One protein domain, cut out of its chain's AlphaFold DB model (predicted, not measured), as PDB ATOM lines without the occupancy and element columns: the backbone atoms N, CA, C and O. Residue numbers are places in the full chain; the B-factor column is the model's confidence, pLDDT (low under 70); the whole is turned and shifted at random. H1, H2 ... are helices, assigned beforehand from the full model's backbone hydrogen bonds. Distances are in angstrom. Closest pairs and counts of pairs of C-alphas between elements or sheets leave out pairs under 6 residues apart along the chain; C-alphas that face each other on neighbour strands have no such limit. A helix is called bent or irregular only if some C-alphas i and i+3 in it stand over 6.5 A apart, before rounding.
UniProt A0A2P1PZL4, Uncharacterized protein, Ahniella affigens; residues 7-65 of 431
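AT A GLANCE: This is residues 7 to 65 of the 431 residues of an uncharacterized protein of Ahniella affigens (UniProt A0A2P1PZL4). A small cluster of helices has H3, the longest, in its core, with H4 and H5 packed across it at steep tilts and the two short helices H1 and H2 near the turn that leads from H4 to H5. The loop of residues 33 to 39 lies toward one end of the long axis and the end of H5 toward the other. The printed part has 59 residues, with five named helices in the order H1, H2, H3, H4, H5 and no named strand, and its class is all helix. It is compact, with a radius of gyration of the C-alphas of 10.7 A, and elongated in outline, with spans of 33 by 21 by 18 A.

IN THESE COORDINATES: H1 is residues 7 to 10, beginning at C-alpha 7 at (325.531, 305.528, 222.214), and is 5.1 A from first to last C-alpha. H2 is residues 12 to 17, 9.0 A long. H3 is residues 19 to 32, 19.9 A long, with C-alpha 19 at (314.495, 298.389, 209.912). H4 is residues 40 to 48, 12.4 A long. H5 is residues 53 to 65, 18.0 A long, ending at C-alpha 65 at (313.688, 290.730, 226.683). H5 is only just irregular: C-alphas 55 and 58 are 6.8 A apart.

HOW THE PARTS SIT: H3 is the hub, touching three other helices. H3 and H4 touch, and their closest C-alphas, those of Ala 29 and Thr 44, are 5.4 A apart. They run opposite ways at a steep tilt of 48 degrees. H5 touches H3 with residues 55 to 60 alone, the closest C-alphas being those of Ala 25 and Ile 56, 6.2 A apart. These two run opposite ways at a steep tilt of 57 degrees. H2 and H3 only just touch, with 3 pairs of C-alphas within 8 A, and touch only at the corner; the closest C-alphas are those of Tyr 15 and Ala 22, 4.9 A apart. H1 touches H5, which meets it with residues 53 to 57 alone; the closest C-alphas are those of Leu 9 and Ala 53, 5.2 A apart. H2 and H4 are close but not clearly touching, with the C-alphas of Pro 12 and Leu 48 closest at 6.0 A. H1 and H3, H1 and H4, and H2 and H5 are apart. In H2, H3 and H4 every pair of O i and N i+4 is within hydrogen-bond range; in H5 it is 7 of 9, and H1 is too short for such a pair.

THE WHOLE: The two C-alphas farthest apart, those of Gly 36 and Lys 65, are 34.0 A from each other. The printed part has no cut. The links H1 to H2, H2 to H3 and H4 to H5 are tight, and the link H3 to H4, with 7 residues, is short. The mean pLDDT of the printed part is 92.2, and no printed residue is under 70.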
ATOM      1  N   GLU A   7     324.605 304.950 223.190       94.25
ATOM      2  CA  GLU A   7     325.531 305.528 222.214       94.25
ATOM      3  C   GLU A   7     325.218 305.050 220.794       94.25
ATOM      4  O   GLU A   7     325.185 305.852 219.866       94.25
ATOM      5  N   GLN A   8     324.902 303.763 220.623       94.69
ATOM      6  CA  GLN A   8     324.470 303.227 219.329       94.69
ATOM      7  C   GLN A   8     323.122 303.808 218.894       94.69
ATOM      8  O   GLN A   8     322.932 304.088 217.716       94.69
ATOM      9  N   LEU A   9     322.189 304.017 219.826       95.56
ATOM     10  CA  LEU A   9     320.896 304.643 219.531       95.56
ATOM     11  C   LEU A   9     321.003 306.147 219.238       95.56
ATOM     12  O   LEU A   9     320.055 306.715 218.700       95.56
ATOM     13  N   ARG A  10     322.120 306.797 219.576       95.94
ATOM     14  CA  ARG A  10     322.402 308.187 219.186       95.94
ATOM     15  C   ARG A  10     322.984 308.302 217.777       95.94
ATOM     16  O   ARG A  10     322.954 309.389 217.217       95.94
ATOM     17  N   ASP A  11     323.480 307.209 217.200       95.62
ATOM     18  CA  ASP A  11     323.998 307.182 215.831       95.62
ATOM     19  C   ASP A  11     322.853 306.980 214.808       95.62
ATOM     20  O   ASP A  11     322.212 305.920 214.805       95.62
ATOM     21  N   PRO A  12     322.594 307.947 213.900       95.44
ATOM     22  CA  PRO A  12     321.588 307.814 212.843       95.44
ATOM     23  C   PRO A  12     321.788 306.586 211.939       95.44
ATOM     24  O   PRO A  12     320.819 306.023 211.415       95.44
ATOM     25  N   ALA A  13     323.038 306.145 211.749       94.38
ATOM     26  CA  ALA A  13     323.348 304.990 210.911       94.38
ATOM     27  C   ALA A  13     322.737 303.697 211.477       94.38
ATOM     28  O   ALA A  13     322.327 302.820 210.711       94.38
ATOM     29  N   THR A  14     322.578 303.605 212.802       94.06
ATOM     30  CA  THR A  14     321.987 302.448 213.487       94.06
ATOM     31  C   THR A  14     320.535 302.209 213.070       94.06
ATOM     32  O   THR A  14     320.138 301.062 212.858       94.06
ATOM     33  N   TYR A  15     319.742 303.269 212.881       94.00
ATOM     34  CA  TYR A  15     318.348 303.149 212.437       94.00
ATOM     35  C   TYR A  15     318.237 302.794 210.953       94.00
ATOM     36  O   TYR A  15     317.312 302.092 210.555       94.00
ATOM     37  N   SER A  16     319.185 303.242 210.129       91.94
ATOM     38  CA  SER A  16     319.238 302.854 208.713       91.94
ATOM     39  C   SER A  16     319.634 301.384 208.539       91.94
ATOM     40  O   SER A  16     319.152 300.718 207.625       91.94
ATOM     41  N   ALA A  17     320.484 300.870 209.433       92.06
ATOM     42  CA  ALA A  17     320.960 299.491 209.411       92.06
ATOM     43  C   ALA A  17     319.955 298.471 209.985       92.06
ATOM     44  O   ALA A  17     320.023 297.295 209.626       92.06
ATOM     45  N   ASP A  18     319.028 298.884 210.859       91.56
ATOM     46  CA  ASP A  18     317.991 298.011 211.426       91.56
ATOM     47  C   ASP A  18     316.580 298.591 211.211       91.56
ATOM     48  O   ASP A  18     316.116 299.502 211.905       91.56
ATOM     49  N   ALA A  19     315.857 297.998 210.257       90.06
ATOM     50  CA  ALA A  19     314.495 298.389 209.912       90.06
ATOM     51  C   ALA A  19     313.467 298.133 211.039       90.06
ATOM     52  O   ALA A  19     312.480 298.877 211.139       90.06
ATOM     53  N   GLU A  20     313.670 297.122 211.901       86.94
ATOM     54  CA  GLU A  20     312.812 296.880 213.073       86.94
ATOM     55  C   GLU A  20     312.987 298.015 214.087       86.94
ATOM     56  O   GLU A  20     311.999 298.549 214.603       86.94
ATOM     57  N   LEU A  21     314.237 298.425 214.326       92.31
ATOM     58  CA  LEU A  21     314.567 299.544 215.202       92.31
ATOM     59  C   LEU A  21     314.003 300.862 214.674       92.31
ATOM     60  O   LEU A  21     313.348 301.576 215.433       92.31
ATOM     61  N   ALA A  22     314.162 301.154 213.381       93.38
ATOM     62  CA  ALA A  22     313.556 302.336 212.770       93.38
ATOM     63  C   ALA A  22     312.028 302.343 212.917       93.38
ATOM     64  O   ALA A  22     311.419 303.375 213.200       93.38
ATOM     65  N   THR A  23     311.385 301.186 212.755       92.00
ATOM     66  CA  THR A  23     309.930 301.066 212.908       92.00
ATOM     67  C   THR A  23     309.493 301.304 214.352       92.00
ATOM     68  O   THR A  23     308.524 302.034 214.585       92.00
ATOM     69  N   LEU A  24     310.220 300.750 215.326       91.06
ATOM     70  CA  LEU A  24     309.957 300.994 216.742       91.06
ATOM     71  C   LEU A  24     310.153 302.474 217.097       91.06
ATOM     72  O   LEU A  24     309.277 303.060 217.730       91.06
ATOM     73  N   ALA A  25     311.237 303.094 216.626       93.31
ATOM     74  CA  ALA A  25     311.529 304.509 216.846       93.31
ATOM     75  C   ALA A  25     310.410 305.413 216.309       93.31
ATOM     76  O   ALA A  25     309.921 306.278 217.030       93.31
ATOM     77  N   ARG A  26     309.906 305.156 215.090       95.69
ATOM     78  CA  ARG A  26     308.750 305.881 214.524       95.69
ATOM     79  C   ARG A  26     307.487 305.718 215.369       95.69
ATOM     80  O   ARG A  26     306.706 306.657 215.499       95.69
ATOM     81  N   LYS A  27     307.254 304.524 215.922       94.12
ATOM     82  CA  LYS A  27     306.092 304.260 216.783       94.12
ATOM     83  C   LYS A  27     306.181 305.050 218.087       94.12
ATOM     84  O   LYS A  27     305.183 305.636 218.491       94.12
ATOM     85  N   ILE A  28     307.361 305.078 218.704       93.62
ATOM     86  CA  ILE A  28     307.614 305.845 219.928       93.62
ATOM     87  C   ILE A  28     307.471 307.336 219.635       93.62
ATOM     88  O   ILE A  28     306.682 307.984 220.308       93.62
ATOM     89  N   ALA A  29     308.091 307.834 218.561       94.06
ATOM     90  CA  ALA A  29     307.982 309.229 218.137       94.06
ATOM     91  C   ALA A  29     306.523 309.683 217.985       94.06
ATOM     92  O   ALA A  29     306.150 310.761 218.431       94.06
ATOM     93  N   ARG A  30     305.658 308.849 217.389       93.50
ATOM     94  CA  ARG A  30     304.220 309.151 217.268       93.50
ATOM     95  C   ARG A  30     303.497 309.185 218.612       93.50
ATOM     96  O   ARG A  30     302.546 309.945 218.746       93.50
ATOM     97  N   ALA A  31     303.897 308.336 219.555       93.38
ATOM     98  CA  ALA A  31     303.284 308.249 220.877       93.38
ATOM     99  C   ALA A  31     303.743 309.376 221.815       93.38
ATOM    100  O   ALA A  31     302.989 309.753 222.704       93.38
ATOM    101  N   THR A  32     304.954 309.901 221.615       93.75
ATOM    102  CA  THR A  32     305.569 310.948 222.444       93.75
ATOM    103  C   THR A  32     305.494 312.345 221.826       93.75
ATOM    104  O   THR A  32     306.020 313.288 222.403       93.75
ATOM    105  N   TRP A  33     304.890 312.502 220.643       95.44
ATOM    106  CA  TRP A  33     304.765 313.809 219.997       95.44
ATOM    107  C   TRP A  33     303.747 314.695 220.720       95.44
ATOM    108  O   TRP A  33     302.582 314.319 220.861       95.44
ATOM    109  N   GLU A  34     304.169 315.905 221.080       90.38
ATOM    110  CA  GLU A  34     303.323 316.920 221.708       90.38
ATOM    111  C   GLU A  34     303.109 318.131 220.780       90.38
ATOM    112  O   GLU A  34     304.053 318.568 220.105       90.38
ATOM    113  N   PRO A  35     301.891 318.716 220.742       90.19
ATOM    114  CA  PRO A  35     301.635 319.952 220.007       90.19
ATOM    115  C   PRO A  35     302.576 321.076 220.465       90.19
ATOM    116  O   PRO A  35     302.593 321.431 221.637       90.19
ATOM    117  N   GLY A  36     303.355 321.636 219.533       86.94
ATOM    118  CA  GLY A  36     304.361 322.673 219.813       86.94
ATOM    119  C   GLY A  36     305.812 322.227 219.588       86.94
ATOM    120  O   GLY A  36     306.676 323.077 219.402       86.94
ATOM    121  N   SER A  37     306.076 320.921 219.480       86.06
ATOM    122  CA  SER A  37     307.425 320.359 219.255       86.06
ATOM    123  C   SER A  37     307.837 320.276 217.770       86.06
ATOM    124  O   SER A  37     308.622 319.415 217.381       86.06
ATOM    125  N   GLY A  38     307.272 321.137 216.915       91.31
ATOM    126  CA  GLY A  38     307.432 321.078 215.456       91.31
ATOM    127  C   GLY A  38     306.463 320.112 214.760       91.31
ATOM    128  O   GLY A  38     305.501 319.613 215.360       91.31
ATOM    129  N   THR A  39     306.674 319.861 213.463       95.19
ATOM    130  CA  THR A  39     305.798 318.946 212.715       95.19
ATOM    131  C   THR A  39     306.044 317.493 213.135       95.19
ATOM    132  O   THR A  39     307.134 317.116 213.564       95.19
ATOM    133  N   ARG A  40     305.037 316.621 212.979       90.75
ATOM    134  CA  ARG A  40     305.198 315.176 213.248       90.75
ATOM    135  C   ARG A  40     306.306 314.536 212.402       90.75
ATOM    136  O   ARG A  40     306.904 313.549 212.834       90.75
ATOM    137  N   GLY A  41     306.545 315.068 211.200       93.75
ATOM    138  CA  GLY A  41     307.622 314.632 210.313       93.75
ATOM    139  C   GLY A  41     308.988 314.934 210.917       93.75
ATOM    140  O   GLY A  41     309.780 314.009 211.094       93.75
ATOM    141  N   ASP A  42     309.203 316.182 211.333       92.62
ATOM    142  CA  ASP A  42     310.455 316.635 211.953       92.62
ATOM    143  C   ASP A  42     310.741 315.884 213.256       92.62
ATOM    144  O   ASP A  42     311.860 315.434 213.487       92.62
ATOM    145  N   TRP A  43     309.712 315.643 214.074       93.94
ATOM    146  CA  TRP A  43     309.843 314.877 215.318       93.94
ATOM    147  C   TRP A  43     310.233 313.412 215.086       93.94
ATOM    148  O   TRP A  43     311.064 312.841 215.798       93.94
ATOM    149  N   THR A  44     309.649 312.793 214.058       95.19
ATOM    150  CA  THR A  44     310.009 311.431 213.647       95.19
ATOM    151  C   THR A  44     311.433 311.391 213.091       95.19
ATOM    152  O   THR A  44     312.178 310.460 213.401       95.19
ATOM    153  N   ALA A  45     311.824 312.398 212.306       94.31
ATOM    154  CA  ALA A  45     313.182 312.538 211.792       94.31
ATOM    155  C   ALA A  45     314.195 312.721 212.934       94.31
ATOM    156  O   ALA A  45     315.224 312.055 212.921       94.31
ATOM    157  N   ALA A  46     313.873 313.506 213.967       94.25
ATOM    158  CA  ALA A  46     314.710 313.683 215.154       94.25
ATOM    159  C   ALA A  46     314.920 312.371 215.936       94.25
ATOM    160  O   ALA A  46     316.034 312.079 216.365       94.25
ATOM    161  N   HIS A  47     313.886 311.531 216.072       94.94
ATOM    162  CA  HIS A  47     314.026 310.200 216.682       94.94
ATOM    163  C   HIS A  47     314.926 309.271 215.855       94.94
ATOM    164  O   HIS A  47     315.738 308.543 216.420       94.94
ATOM    165  N   LEU A  48     314.803 309.303 214.525       95.44
ATOM    166  CA  LEU A  48     315.644 308.509 213.617       95.44
ATOM    167  C   LEU A  48     317.071 309.064 213.479       95.44
ATOM    168  O   LEU A  48     317.974 308.322 213.110       95.44
ATOM    169  N   ALA A  49     317.278 310.341 213.798       95.12
ATOM    170  CA  ALA A  49     318.589 310.976 213.900       95.12
ATOM    171  C   ALA A  49     319.259 310.754 215.272       95.12
ATOM    172  O   ALA A  49     320.329 311.296 215.520       95.12
ATOM    173  N   GLY A  50     318.637 309.979 216.169       93.69
ATOM    174  CA  GLY A  50     319.211 309.626 217.469       93.69
ATOM    175  C   GLY A  50     319.043 310.674 218.575       93.69
ATOM    176  O   GLY A  50     319.496 310.439 219.694       93.69
ATOM    177  N   SER A  51     318.336 311.782 218.324       94.75
ATOM    178  CA  SER A  51     318.145 312.874 219.297       94.75
ATOM    179  C   SER A  51     317.302 312.494 220.523       94.75
ATOM    180  O   SER A  51     317.262 313.248 221.490       94.75
ATOM    181  N   HIS A  52     316.622 311.342 220.494       94.38
ATOM    182  CA  HIS A  52     315.742 310.857 221.569       94.38
ATOM    183  C   HIS A  52     316.046 309.402 221.962       94.38
ATOM    184  O   HIS A  52     315.140 308.611 222.241       94.38
ATOM    185  N   ALA A  53     317.327 309.030 221.962       94.56
ATOM    186  CA  ALA A  53     317.785 307.683 222.295       94.56
ATOM    187  C   ALA A  53     317.275 307.195 223.669       94.56
ATOM    188  O   ALA A  53     316.893 306.031 223.808       94.56
ATOM    189  N   GLU A  54     317.191 308.088 224.662       94.00
ATOM    190  CA  GLU A  54     316.716 307.807 226.023       94.00
ATOM    191  C   GLU A  54     315.259 307.321 226.046       94.00
ATOM    192  O   GLU A  54     314.917 306.422 226.811       94.00
ATOM    193  N   ALA A  55     314.398 307.882 225.191       91.31
ATOM    194  CA  ALA A  55     312.993 307.482 225.097       91.31
ATOM    195  C   ALA A  55     312.821 306.131 224.375       91.31
ATOM    196  O   ALA A  55     311.855 305.401 224.610       91.31
ATOM    197  N   ILE A  56     313.769 305.783 223.499       92.69
ATOM    198  CA  ILE A  56     313.736 304.567 222.682       92.69
ATOM    199  C   ILE A  56     314.284 303.359 223.460       92.69
ATOM    200  O   ILE A  56     313.719 302.262 223.364       92.69
ATOM    201  N   LEU A  57     315.333 303.554 224.265       92.94
ATOM    202  CA  LEU A  57     316.065 302.481 224.946       92.94
ATOM    203  C   LEU A  57     315.175 301.540 225.792       92.94
ATOM    204  O   LEU A  57     315.251 300.329 225.567       92.94
ATOM    205  N   PRO A  58     314.265 302.011 226.674       91.00
ATOM    206  CA  PRO A  58     313.425 301.115 227.476       91.00
ATOM    207  C   PRO A  58     312.534 300.201 226.626       91.00
ATOM    208  O   PRO A  58     312.304 299.039 226.965       91.00
ATOM    209  N   SER A  59     312.052 300.706 225.487       88.94
ATOM    210  CA  SER A  59     311.214 299.937 224.563       88.94
ATOM    211  C   SER A  59     312.024 298.903 223.781       88.94
ATOM    212  O   SER A  59     311.539 297.793 223.554       88.94
ATOM    213  N   VAL A  60     313.263 299.235 223.404       88.06
ATOM    214  CA  VAL A  60     314.209 298.302 222.772       88.06
ATOM    215  C   VAL A  60     314.576 297.180 223.740       88.06
ATOM    216  O   VAL A  60     314.503 296.007 223.372       88.06
ATOM    217  N   GLU A  61     314.901 297.507 224.992       88.50
ATOM    218  CA  GLU A  61     315.195 296.512 226.027       88.50
ATOM    219  C   GLU A  61     313.993 295.610 226.318       88.50
ATOM    220  O   GLU A  61     314.142 294.391 226.427       88.50
ATOM    221  N   ALA A  62     312.788 296.182 226.415       83.25
ATOM    222  CA  ALA A  62     311.562 295.416 226.601       83.25
ATOM    223  C   ALA A  62     311.296 294.478 225.413       83.25
ATOM    224  O   ALA A  62     310.973 293.304 225.616       83.25
ATOM    225  N   ALA A  63     311.487 294.953 224.178       81.31
ATOM    226  CA  ALA A  63     311.341 294.145 222.970       81.31
ATOM    227  C   ALA A  63     312.399 293.031 222.880       81.31
ATOM    228  O   ALA A  63     312.068 291.897 222.523       81.31
ATOM    229  N   ALA A  64     313.650 293.311 223.256       84.25
ATOM    230  CA  ALA A  64     314.729 292.329 223.303       84.25
ATOM    231  C   ALA A  64     314.487 291.263 224.386       84.25
ATOM    232  O   ALA A  64     314.578 290.069 224.095       84.25
ATOM    233  N   LYS A  65     314.081 291.658 225.603       82.81
ATOM    234  CA  LYS A  65     313.688 290.730 226.683       82.81
ATOM    235  C   LYS A  65     312.483 289.878 226.281       82.81
ATOM    236  O   LYS A  65     312.464 288.675 226.548       82.81
TER     237      LYS A  65